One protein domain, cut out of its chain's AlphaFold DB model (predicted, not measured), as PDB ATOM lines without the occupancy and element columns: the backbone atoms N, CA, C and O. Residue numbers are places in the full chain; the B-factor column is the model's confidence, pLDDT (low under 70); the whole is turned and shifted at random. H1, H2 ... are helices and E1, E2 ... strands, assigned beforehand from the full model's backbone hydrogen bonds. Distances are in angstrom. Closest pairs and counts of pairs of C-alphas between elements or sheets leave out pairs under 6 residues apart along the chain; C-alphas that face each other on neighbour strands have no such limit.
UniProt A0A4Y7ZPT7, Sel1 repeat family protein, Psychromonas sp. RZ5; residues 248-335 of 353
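What this domain is: This is residues 248 to 335 of the 353 residues of the protein "Sel1 repeat family protein" of Psychromonas sp. RZ5 (UniProt A0A4Y7ZPT7). Three helices make a layered helical body: H1 and H2 fold back on each other as a hairpin, and H3 crosses the other side of H2 at a steep tilt, touching it over part of its length. From this body a short two-stranded hairpin, E1 and E2, leads into a long loop, residues 297 to 313, which makes one end of the longest axis, while the last residues, after H3, make the other. The printed part has 88 residues, with the order H1, H2, E1, E2, H3 along it; the sheet, E1 - E2, is antiparallel, and the class is mostly helix. The whole is only just loose, close to compact, with a radius of gyration of the C-alphas of 14.6 A, and elongated, with spans of 46 by 27 by 22 A.

Where its parts are: Find C-alpha 248 at (195.538, 82.442, 181.505); there H1 begins, residues 248 to 257, 14.3 A from first to last C-alpha. Go on to C-alpha 262 at (176.736, 76.664, 184.422), where H2 begins, residues 262 to 281, the longest helix at 28.5 A. Past residues 282 to 293 look for E1, residues 294 to 296, 7.0 A long. After residues 297 to 313 comes E2, residues 314 to 316, 6.2 A long. H3, residues 320 to 333, runs 19.8 A and ends at C-alpha 333, at (199.473, 85.114, 196.591).

How they stand to each other: Begin with H1 and H2, a helical hairpin: they touch and run opposite ways at a shallow tilt of 22 degrees. Their closest C-alphas, those of Tyr 249 and Ala 272, are 4.2 A apart. In H1, H2 and H3 each O i to N i+4 pair is within hydrogen-bond range. Next look at E1 and E2, a hairpin of antiparallel neighbours with 146 degrees between their directions. Here N 295 and O 315 are within hydrogen-bond range at 3.0 A, and N 315 and O 295 at 2.7 A. Last, H3 touches H2 with residues 326 to 331 alone, and H2 touches H3 with residues 270 to 278 alone. Their closest C-alphas, those of Val 278 and Ala 330, are 5.8 A apart. H2 and H3 run the same way at a steep tilt of 49 degrees. H1 and H3 are apart, and so are H1 and both strands.

The domain as a whole: The two C-alphas farthest apart are those of Glu 308 and Lys 335, at 47.4 A. The printed part has no cut. The links H1 to H2 and E2 to H3 are tight; H2 to E1, 12 residues, and E1 to E2, 17 residues, are long. The mean pLDDT of the printed part is 88.5, and if you read the B-factor column at residues 286 to 291 you will find values under 70.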
ATOM      1  N   LEU A 248     196.479  83.319 180.808       89.69
ATOM      2  CA  LEU A 248     195.538  82.442 181.505       89.69
ATOM      3  C   LEU A 248     194.176  83.069 181.742       89.69
ATOM      4  O   LEU A 248     193.176  82.357 181.680       89.69
ATOM      5  N   TYR A 249     194.121  84.378 181.981       90.44
ATOM      6  CA  TYR A 249     192.848  85.082 182.031       90.44
ATOM      7  C   TYR A 249     192.045  84.839 180.741       90.44
ATOM      8  O   TYR A 249     190.897  84.404 180.823       90.44
ATOM      9  N   TYR A 250     192.651  85.038 179.565       87.75
ATOM     10  CA  TYR A 250     191.965  84.828 178.286       87.75
ATOM     11  C   TYR A 250     191.586  83.365 178.052       87.75
ATOM     12  O   TYR A 250     190.471  83.097 177.618       87.75
ATOM     13  N   ILE A 251     192.474  82.419 178.377       88.50
ATOM     14  CA  ILE A 251     192.206  80.982 178.209       88.50
ATOM     15  C   ILE A 251     191.019  80.545 179.070       88.50
ATOM     16  O   ILE A 251     190.123  79.860 178.584       88.50
ATOM     17  N   TYR A 252     190.994  80.923 180.349       90.38
ATOM     18  CA  TYR A 252     189.898  80.534 181.233       90.38
ATOM     19  C   TYR A 252     188.592  81.246 180.896       90.38
ATOM     20  O   TYR A 252     187.534  80.629 180.999       90.38
ATOM     21  N   HIS A 253     188.659  82.501 180.453       87.81
ATOM     22  CA  HIS A 253     187.489  83.212 179.953       87.81
ATOM     23  C   HIS A 253     186.890  82.502 178.732       87.81
ATOM     24  O   HIS A 253     185.709  82.178 178.738       87.81
ATOM     25  N   ASP A 254     187.706  82.190 177.724       87.94
ATOM     26  CA  ASP A 254     187.255  81.494 176.513       87.94
ATOM     27  C   ASP A 254     186.696  80.098 176.825       87.94
ATOM     28  O   ASP A 254     185.614  79.740 176.364       87.94
ATOM     29  N   LYS A 255     187.358  79.328 177.702       89.19
ATOM     30  CA  LYS A 255     186.822  78.039 178.172       89.19
ATOM     31  C   LYS A 255     185.467  78.190 178.861       89.19
ATOM     32  O   LYS A 255     184.622  77.313 178.721       89.19
ATOM     33  N   SER A 256     185.256  79.273 179.610       88.31
ATOM     34  CA  SER A 256     183.985  79.488 180.304       88.31
ATOM     35  C   SER A 256     182.818  79.717 179.342       88.31
ATOM     36  O   SER A 256     181.713  79.253 179.619       88.31
ATOM     37  N   ASP A 257     183.082  80.337 178.186       84.38
ATOM     38  CA  ASP A 257     182.094  80.554 177.124       84.38
ATOM     39  C   ASP A 257     181.689  79.242 176.422       84.38
ATOM     40  O   ASP A 257     180.594  79.144 175.869       84.38
ATOM     41  N   HIS A 258     182.549  78.220 176.481       86.56
ATOM     42  CA  HIS A 258     182.360  76.911 175.843       86.56
ATOM     43  C   HIS A 258     182.042  75.777 176.832       86.56
ATOM     44  O   HIS A 258     182.082  74.608 176.454       86.56
ATOM     45  N   SER A 259     181.762  76.094 178.097       86.44
ATOM     46  CA  SER A 259     181.488  75.083 179.121       86.44
ATOM     47  C   SER A 259     180.095  74.461 178.967       86.44
ATOM     48  O   SER A 259     179.103  75.158 178.734       86.44
ATOM     49  N   ASP A 260     180.011  73.144 179.180       84.38
ATOM     50  CA  ASP A 260     178.764  72.374 179.089       84.38
ATOM     51  C   ASP A 260     177.798  72.677 180.245       84.38
ATOM     52  O   ASP A 260     176.589  72.444 180.143       84.38
ATOM     53  N   THR A 261     178.310  73.178 181.378       87.50
ATOM     54  CA  THR A 261     177.500  73.411 182.578       87.50
ATOM     55  C   THR A 261     177.725  74.792 183.173       87.50
ATOM     56  O   THR A 261     178.835  75.306 183.254       87.50
ATOM     57  N   LYS A 262     176.653  75.376 183.717       85.88
ATOM     58  CA  LYS A 262     176.736  76.664 184.422       85.88
ATOM     59  C   LYS A 262     177.733  76.634 185.590       85.88
ATOM     60  O   LYS A 262     178.427  77.617 185.818       85.88
ATOM     61  N   SER A 263     177.784  75.530 186.339       89.56
ATOM     62  CA  SER A 263     178.685  75.410 187.492       89.56
ATOM     63  C   SER A 263     180.151  75.457 187.067       89.56
ATOM     64  O   SER A 263     180.947  76.126 187.714       89.56
ATOM     65  N   GLU A 264     180.505  74.761 185.990       90.44
ATOM     66  CA  GLU A 264     181.867  74.765 185.458       90.44
ATOM     67  C   GLU A 264     182.229  76.134 184.868       90.44
ATOM     68  O   GLU A 264     183.298  76.658 185.179       90.44
ATOM     69  N   ALA A 265     181.318  76.765 184.117       89.19
ATOM     70  CA  ALA A 265     181.513  78.122 183.611       89.19
ATOM     71  C   ALA A 265     181.837  79.117 184.740       89.19
ATOM     72  O   ALA A 265     182.789  79.887 184.631       89.19
ATOM     73  N   ILE A 266     181.100  79.070 185.858       91.56
ATOM     74  CA  ILE A 266     181.349  79.939 187.021       91.56
ATOM     75  C   ILE A 266     182.749  79.704 187.605       91.56
ATOM     76  O   ILE A 266     183.463  80.670 187.875       91.56
ATOM     77  N   GLU A 267     183.178  78.452 187.768       92.81
ATOM     78  CA  GLU A 267     184.516  78.140 188.289       92.81
ATOM     79  C   GLU A 267     185.634  78.616 187.348       92.81
ATOM     80  O   GLU A 267     186.646  79.162 187.797       92.81
ATOM     81  N   LEU A 268     185.442  78.489 186.033       91.81
ATOM     82  CA  LEU A 268     186.374  79.004 185.028       91.81
ATOM     83  C   LEU A 268     186.441  80.538 185.050       91.81
ATOM     84  O   LEU A 268     187.539  81.093 185.022       91.81
ATOM     85  N   ILE A 269     185.309  81.235 185.194       91.69
ATOM     86  CA  ILE A 269     185.288  82.701 185.333       91.69
ATOM     87  C   ILE A 269     186.000  83.128 186.619       91.69
ATOM     88  O   ILE A 269     186.760  84.097 186.594       91.69
ATOM     89  N   LYS A 270     185.828  82.408 187.736       93.12
ATOM     90  CA  LYS A 270     186.558  82.695 188.984       93.12
ATOM     91  C   LYS A 270     188.070  82.578 188.788       93.12
ATOM     92  O   LYS A 270     188.808  83.468 189.215       93.12
ATOM     93  N   LYS A 271     188.536  81.541 188.081       92.56
ATOM     94  CA  LYS A 271     189.955  81.395 187.705       92.56
ATOM     95  C   LYS A 271     190.430  82.515 186.785       92.56
ATOM     96  O   LYS A 271     191.483  83.101 187.035       92.56
ATOM     97  N   ALA A 272     189.657  82.842 185.749       91.88
ATOM     98  CA  ALA A 272     189.962  83.952 184.854       91.88
ATOM     99  C   ALA A 272     190.093  85.259 185.649       91.88
ATOM    100  O   ALA A 272     191.044  86.017 185.452       91.88
ATOM    101  N   TYR A 273     189.186  85.494 186.601       93.62
ATOM    102  CA  TYR A 273     189.212  86.679 187.446       93.62
ATOM    103  C   TYR A 273     190.459  86.735 188.324       93.62
ATOM    104  O   TYR A 273     191.152  87.751 188.327       93.62
ATOM    105  N   PHE A 274     190.798  85.633 188.995       94.38
ATOM    106  CA  PHE A 274     192.020  85.533 189.787       94.38
ATOM    107  C   PHE A 274     193.260  85.930 188.970       94.38
ATOM    108  O   PHE A 274     194.024  86.806 189.384       94.38
ATOM    109  N   TYR A 275     193.438  85.352 187.778       93.81
ATOM    110  CA  TYR A 275     194.601  85.654 186.942       93.81
ATOM    111  C   TYR A 275     194.574  87.059 186.329       93.81
ATOM    112  O   TYR A 275     195.638  87.654 186.152       93.81
ATOM    113  N   SER A 276     193.392  87.634 186.084       93.31
ATOM    114  CA  SER A 276     193.257  89.049 185.716       93.31
ATOM    115  C   SER A 276     193.766  89.959 186.839       93.31
ATOM    116  O   SER A 276     194.596  90.834 186.586       93.31
ATOM    117  N   VAL A 277     193.356  89.712 188.089       94.06
ATOM    118  CA  VAL A 277     193.829  90.487 189.251       94.06
ATOM    119  C   VAL A 277     195.341  90.331 189.435       94.06
ATOM    120  O   VAL A 277     196.034  91.327 189.666       94.06
ATOM    121  N   VAL A 278     195.874  89.113 189.285       95.31
ATOM    122  CA  VAL A 278     197.322  88.849 189.344       95.31
ATOM    123  C   VAL A 278     198.071  89.613 188.247       95.31
ATOM    124  O   VAL A 278     199.049  90.298 188.545       95.31
ATOM    125  N   SER A 279     197.600  89.539 186.998       94.81
ATOM    126  CA  SER A 279     198.191  90.235 185.845       94.81
ATOM    127  C   SER A 279     198.252  91.747 186.081       94.81
ATOM    128  O   SER A 279     199.328  92.347 186.008       94.81
ATOM    129  N   VAL A 280     197.128  92.367 186.460       93.19
ATOM    130  CA  VAL A 280     197.042  93.813 186.734       93.19
ATOM    131  C   VAL A 280     197.955  94.223 187.885       93.19
ATOM    132  O   VAL A 280     198.678  95.214 187.777       93.19
ATOM    133  N   SER A 281     197.980  93.443 188.968       93.88
ATOM    134  CA  SER A 281     198.837  93.709 190.133       93.88
ATOM    135  C   SER A 281     200.328  93.694 189.784       93.88
ATOM    136  O   SER A 281     201.121  94.391 190.417       93.88
ATOM    137  N   LEU A 282     200.709  92.939 188.751       94.62
ATOM    138  CA  LEU A 282     202.072  92.862 188.230       94.62
ATOM    139  C   LEU A 282     202.336  93.825 187.052       94.62
ATOM    140  O   LEU A 282     203.367  93.740 186.385       94.62
ATOM    141  N   GLY A 283     201.435  94.780 186.803       88.88
ATOM    142  CA  GLY A 283     201.597  95.810 185.777       88.88
ATOM    143  C   GLY A 283     201.141  95.399 184.374       88.88
ATOM    144  O   GLY A 283     201.601  96.001 183.398       88.88
ATOM    145  N   GLY A 284     200.274  94.391 184.264       87.94
ATOM    146  CA  GLY A 284     199.530  94.077 183.047       87.94
ATOM    147  C   GLY A 284     198.460  95.122 182.725       87.94
ATOM    148  O   GLY A 284     197.992  95.849 183.599       87.94
ATOM    149  N   ARG A 285     198.088  95.228 181.442       72.88
ATOM    150  CA  ARG A 285     197.134  96.246 180.950       72.88
ATOM    151  C   ARG A 285     195.697  95.748 180.803       72.88
ATOM    152  O   ARG A 285     194.808  96.553 180.534       72.88
ATOM    153  N   GLY A 286     195.462  94.445 180.954       65.44
ATOM    154  CA  GLY A 286     194.129  93.852 180.889       65.44
ATOM    155  C   GLY A 286     193.300  94.242 182.108       65.44
ATOM    156  O   GLY A 286     193.426  93.627 183.157       65.44
ATOM    157  N   GLY A 287     192.472  95.283 181.992       63.59
ATOM    158  CA  GLY A 287     191.589  95.703 183.081       63.59
ATOM    159  C   GLY A 287     190.574  94.622 183.476       63.59
ATOM    160  O   GLY A 287     190.191  93.786 182.658       63.59
ATOM    161  N   ILE A 288     190.098  94.690 184.724       66.12
ATOM    162  CA  ILE A 288     188.983  93.876 185.219       66.12
ATOM    163  C   ILE A 288     187.733  94.244 184.415       66.12
ATOM    164  O   ILE A 288     187.189  95.346 184.529       66.12
ATOM    165  N   LYS A 289     187.288  93.327 183.565       65.81
ATOM    166  CA  LYS A 289     186.171  93.548 182.654       65.81
ATOM    167  C   LYS A 289     184.864  93.240 183.374       65.81
ATOM    168  O   LYS A 289     184.522  92.085 183.552       65.81
ATOM    169  N   GLN A 290     184.121  94.275 183.775       61.41
ATOM    170  CA  GLN A 290     182.872  94.138 184.547       61.41
ATOM    171  C   GLN A 290     181.850  93.167 183.925       61.41
ATOM    172  O   GLN A 290     181.106  92.520 184.656       61.41
ATOM    173  N   PHE A 291     181.863  93.024 182.598       65.88
ATOM    174  CA  PHE A 291     181.020  92.097 181.842       65.88
ATOM    175  C   PHE A 291     181.354  90.610 182.044       65.88
ATOM    176  O   PHE A 291     180.645  89.765 181.523       65.88
ATOM    177  N   MET A 292     182.405  90.269 182.797       74.75
ATOM    178  CA  MET A 292     182.717  88.878 183.144       74.75
ATOM    179  C   MET A 292     181.906  88.360 184.344       74.75
ATOM    180  O   MET A 292     181.893  87.165 184.613       74.75
ATOM    181  N   PHE A 293     181.262  89.249 185.107       83.19
ATOM    182  CA  PHE A 293     180.569  88.879 186.349       83.19
ATOM    183  C   PHE A 293     179.072  88.666 186.175       83.19
ATOM    184  O   PHE A 293     178.411  88.222 187.116       83.19
ATOM    185  N   SER A 294     178.541  88.986 185.000       82.56
ATOM    186  CA  SER A 294     177.160  88.736 184.628       82.56
ATOM    187  C   SER A 294     177.067  88.303 183.172       82.56
ATOM    188  O   SER A 294     177.950  88.584 182.366       82.56
ATOM    189  N   ARG A 295     175.985  87.612 182.830       82.69
ATOM    190  CA  ARG A 295     175.589  87.346 181.443       82.69
ATOM    191  C   ARG A 295     174.097  87.569 181.290       82.69
ATOM    192  O   ARG A 295     173.376  87.552 182.281       82.69
ATOM    193  N   ILE A 296     173.623  87.700 180.057       85.38
ATOM    194  CA  ILE A 296     172.187  87.786 179.792       85.38
ATOM    195  C   ILE A 296     171.518  86.489 180.263       85.38
ATOM    196  O   ILE A 296     171.915  85.390 179.864       85.38
ATOM    197  N   LEU A 297     170.516  86.623 181.129       85.81
ATOM    198  CA  LEU A 297     169.697  85.513 181.588       85.81
ATOM    199  C   LEU A 297     168.928  84.937 180.396       85.81
ATOM    200  O   LEU A 297     168.300  85.677 179.637       85.81
ATOM    201  N   LYS A 298     168.960  83.612 180.248       86.00
ATOM    202  CA  LYS A 298     168.208  82.886 179.222       86.00
ATOM    203  C   LYS A 298     167.063  82.095 179.847       86.00
ATOM    204  O   LYS A 298     167.218  81.563 180.945       86.00
ATOM    205  N   ASP A 299     165.929  82.036 179.157       86.12
ATOM    206  CA  ASP A 299     164.802  81.179 179.533       86.12
ATOM    207  C   ASP A 299     165.071  79.697 179.196       86.12
ATOM    208  O   ASP A 299     166.102  79.344 178.618       86.12
ATOM    209  N   GLU A 300     164.136  78.807 179.548       85.12
ATOM    210  CA  GLU A 300     164.248  77.361 179.280       85.12
ATOM    211  C   GLU A 300     164.325  77.015 177.780       85.12
ATOM    212  O   GLU A 300     164.793  75.937 177.418       85.12
ATOM    213  N   ALA A 301     163.892  77.924 176.902       85.19
ATOM    214  CA  ALA A 301     163.967  77.784 175.451       85.19
ATOM    215  C   ALA A 301     165.232  78.435 174.849       85.19
ATOM    216  O   ALA A 301     165.440  78.360 173.638       85.19
ATOM    217  N   GLY A 302     166.089  79.046 175.676       81.62
ATOM    218  CA  GLY A 302     167.337  79.696 175.273       81.62
ATOM    219  C   GLY A 302     167.198  81.155 174.817       81.62
ATOM    220  O   GLY A 302     168.190  81.739 174.355       81.62
ATOM    221  N   ASN A 303     166.014  81.760 174.947       88.44
ATOM    222  CA  ASN A 303     165.776  83.156 174.579       88.44
ATOM    223  C   ASN A 303     166.253  84.107 175.675       88.44
ATOM    224  O   ASN A 303     166.169  83.804 176.862       88.44
ATOM    225  N   ASP A 304     166.713  85.287 175.266       91.38
ATOM    226  CA  ASP A 304     167.156  86.330 176.187       91.38
ATOM    227  C   ASP A 304     165.972  86.898 176.984       91.38
ATOM    228  O   ASP A 304     164.992  87.388 176.412       91.38
ATOM    229  N   VAL A 305     166.081  86.870 178.311       91.81
ATOM    230  CA  VAL A 305     165.056  87.380 179.224       91.81
ATOM    231  C   VAL A 305     165.122  88.905 179.274       91.81
ATOM    232  O   VAL A 305     166.193  89.496 179.437       91.81
ATOM    233  N   ARG A 306     163.955  89.548 179.155       92.25
ATOM    234  CA  ARG A 306     163.798  91.003 179.250       92.25
ATOM    235  C   ARG A 306     162.865  91.390 180.393       92.25
ATOM    236  O   ARG A 306     161.929  90.653 180.698       92.25
ATOM    237  N   ASP A 307     163.128  92.537 181.005       91.62
ATOM    238  CA  ASP A 307     162.277  93.131 182.032       91.62
ATOM    239  C   ASP A 307     161.034  93.821 181.433       91.62
ATOM    240  O   ASP A 307     160.834  93.871 180.216       91.62
ATOM    241  N   GLU A 308     160.190  94.377 182.304       91.56
ATOM    242  CA  GLU A 308     158.959  95.094 181.936       91.56
ATOM    243  C   GLU A 308     159.185  96.335 181.051       91.56
ATOM    244  O   GLU A 308     158.263  96.786 180.373       91.56
ATOM    245  N   ASN A 309     160.414  96.856 181.009       91.12
ATOM    246  CA  ASN A 309     160.815  98.012 180.210       91.12
ATOM    247  C   ASN A 309     161.558  97.608 178.919       91.12
ATOM    248  O   ASN A 309     161.942  98.471 178.128       91.12
ATOM    249  N   GLY A 310     161.749  96.305 178.680       87.62
ATOM    250  CA  GLY A 310     162.428  95.758 177.507       87.62
ATOM    251  C   GLY A 310     163.955  95.671 177.617       87.62
ATOM    252  O   GLY A 310     164.598  95.332 176.614       87.62
ATOM    253  N   TYR A 311     164.539  95.945 178.790       88.69
ATOM    254  CA  TYR A 311     165.974  95.776 179.051       88.69
ATOM    255  C   TYR A 311     166.315  94.314 179.331       88.69
ATOM    256  O   TYR A 311     165.496  93.572 179.865       88.69
ATOM    257  N   PHE A 312     167.526  93.889 178.969       89.00
ATOM    258  CA  PHE A 312     168.002  92.543 179.283       89.00
ATOM    259  C   PHE A 312     168.164  92.359 180.791       89.00
ATOM    260  O   PHE A 312     168.665  93.248 181.482       89.00
ATOM    261  N   VAL A 313     167.752  91.194 181.286       88.50
ATOM    262  CA  VAL A 313     167.982  90.793 182.673       88.50
ATOM    263  C   VAL A 313     169.331  90.092 182.762       88.50
ATOM    264  O   VAL A 313     169.569  89.112 182.059       88.50
ATOM    265  N   ASP A 314     170.194  90.572 183.650       87.00
ATOM    266  CA  ASP A 314     171.505  89.980 183.902       87.00
ATOM    267  C   ASP A 314     171.424  88.871 184.963       87.00
ATOM    268  O   ASP A 314     170.932  89.060 186.077       87.00
ATOM    269  N   GLU A 315     171.978  87.710 184.637       86.81
ATOM    270  CA  GLU A 315     172.326  86.660 185.581       86.81
ATOM    271  C   GLU A 315     173.702  86.959 186.188       86.81
ATOM    272  O   GLU A 315     174.703  86.999 185.476       86.81
ATOM    273  N   ILE A 316     173.766  87.128 187.511       88.25
ATOM    274  CA  ILE A 316     175.032  87.307 188.236       88.25
ATOM    275  C   ILE A 316     175.763  85.961 188.315       88.25
ATOM    276  O   ILE A 316     175.239  84.991 188.865       88.25
ATOM    277  N   LEU A 317     176.989  85.923 187.796       88.19
ATOM    278  CA  LEU A 317     177.873  84.753 187.793       88.19
ATOM    279  C   LEU A 317     178.841  84.760 188.978       88.19
ATOM    280  O   LEU A 317     179.136  83.705 189.529       88.19
ATOM    281  N   ILE A 318     179.314  85.946 189.380       90.25
ATOM    282  CA  ILE A 318     180.187  86.129 190.547       90.25
ATOM    283  C   ILE A 318     179.688  87.317 191.363       90.25
ATOM    284  O   ILE A 318     179.647  88.457 190.888       90.25
ATOM    285  N   THR A 319     179.350  87.064 192.622       92.12
ATOM    286  CA  THR A 319     178.890  88.091 193.557       92.12
ATOM    287  C   THR A 319     180.014  89.051 193.957       92.12
ATOM    288  O   THR A 319     181.202  88.756 193.841       92.12
ATOM    289  N   LYS A 320     179.655  90.216 194.507       91.50
ATOM    290  CA  LYS A 320     180.645  91.168 195.040       91.50
ATOM    291  C   LYS A 320     181.464  90.607 196.205       91.50
ATOM    292  O   LYS A 320     182.624  90.978 196.350       91.50
ATOM    293  N   ALA A 321     180.880  89.720 197.010       94.38
ATOM    294  CA  ALA A 321     181.590  89.055 198.098       94.38
ATOM    295  C   ALA A 321     182.662  88.093 197.560       94.38
ATOM    296  O   ALA A 321     183.805  88.153 198.001       94.38
ATOM    297  N   GLU A 322     182.321  87.282 196.555       94.62
ATOM    298  CA  GLU A 322     183.278  86.385 195.894       94.62
ATOM    299  C   GLU A 322     184.378  87.161 195.159       94.62
ATOM    300  O   GLU A 322     185.539  86.761 195.200       94.62
ATOM    301  N   GLN A 323     184.048  88.300 194.534       93.44
ATOM    302  CA  GLN A 323     185.056  89.176 193.923       93.44
ATOM    303  C   GLN A 323     186.092  89.636 194.960       93.44
ATOM    304  O   GLN A 323     187.291  89.481 194.738       93.44
ATOM    305  N   ALA A 324     185.631  90.133 196.113       94.62
ATOM    306  CA  ALA A 324     186.510  90.579 197.192       94.62
ATOM    307  C   ALA A 324     187.367  89.437 197.767       94.62
ATOM    308  O   ALA A 324     188.530  89.648 198.110       94.62
ATOM    309  N   GLU A 325     186.816  88.223 197.851       97.06
ATOM    310  CA  GLU A 325     187.569  87.044 198.279       97.06
ATOM    311  C   GLU A 325     188.695  86.706 197.291       97.06
ATOM    312  O   GLU A 325     189.843  86.540 197.703       97.06
ATOM    313  N   ILE A 326     188.399  86.670 195.990       95.56
ATOM    314  CA  ILE A 326     189.382  86.372 194.937       95.56
ATOM    315  C   ILE A 326     190.479  87.443 194.889       95.56
ATOM    316  O   ILE A 326     191.662  87.120 194.780       95.56
ATOM    317  N   GLU A 327     190.110  88.718 195.017       95.06
ATOM    318  CA  GLU A 327     191.067  89.824 195.096       95.06
ATOM    319  C   GLU A 327     192.007  89.678 196.299       95.06
ATOM    320  O   GLU A 327     193.219  89.877 196.177       95.06
ATOM    321  N   GLN A 328     191.469  89.285 197.456       97.75
ATOM    322  CA  GLN A 328     192.268  89.039 198.652       97.75
ATOM    323  C   GLN A 328     193.194  87.826 198.470       97.75
ATOM    324  O   GLN A 328     194.374  87.914 198.809       97.75
ATOM    325  N   GLN A 329     192.715  86.739 197.855       97.50
ATOM    326  CA  GLN A 329     193.544  85.579 197.509       97.50
ATOM    327  C   GLN A 329     194.699  85.961 196.571       97.50
ATOM    328  O   GLN A 329     195.842  85.571 196.813       97.50
ATOM    329  N   ALA A 330     194.438  86.756 195.527       96.00
ATOM    330  CA  ALA A 330     195.468  87.231 194.600       96.00
ATOM    331  C   ALA A 330     196.497  88.134 195.300       96.00
ATOM    332  O   ALA A 330     197.705  88.000 195.088       96.00
ATOM    333  N   LYS A 331     196.035  89.018 196.190       96.50
ATOM    334  CA  LYS A 331     196.903  89.876 197.004       96.50
ATOM    335  C   LYS A 331     197.803  89.069 197.937       96.50
ATOM    336  O   LYS A 331     198.995  89.359 198.037       96.50
ATOM    337  N   ASP A 332     197.253  88.059 198.604       98.12
ATOM    338  CA  ASP A 332     198.021  87.180 199.485       98.12
ATOM    339  C   ASP A 332     199.012  86.321 198.694       98.12
ATOM    340  O   ASP A 332     200.161  86.156 199.111       98.12
ATOM    341  N   PHE A 333     198.610  85.846 197.513       97.75
ATOM    342  CA  PHE A 333     199.473  85.114 196.591       97.75
ATOM    343  C   PHE A 333     200.696  85.937 196.146       97.75
ATOM    344  O   PHE A 333     201.806  85.399 196.090       97.75
ATOM    345  N   LEU A 334     200.510  87.236 195.885       97.50
ATOM    346  CA  LEU A 334     201.559  88.167 195.448       97.50
ATOM    347  C   LEU A 334     202.308  88.862 196.593       97.50
ATOM    348  O   LEU A 334     203.123  89.758 196.356       97.50
ATOM    349  N   LYS A 335     202.072  88.478 197.848       97.69
ATOM    350  CA  LYS A 335     202.730  89.111 198.991       97.69
ATOM    351  C   LYS A 335     204.255  88.994 198.886       97.69
ATOM    352  O   LYS A 335     204.813  87.900 198.906       97.69
TER     353      LYS A 335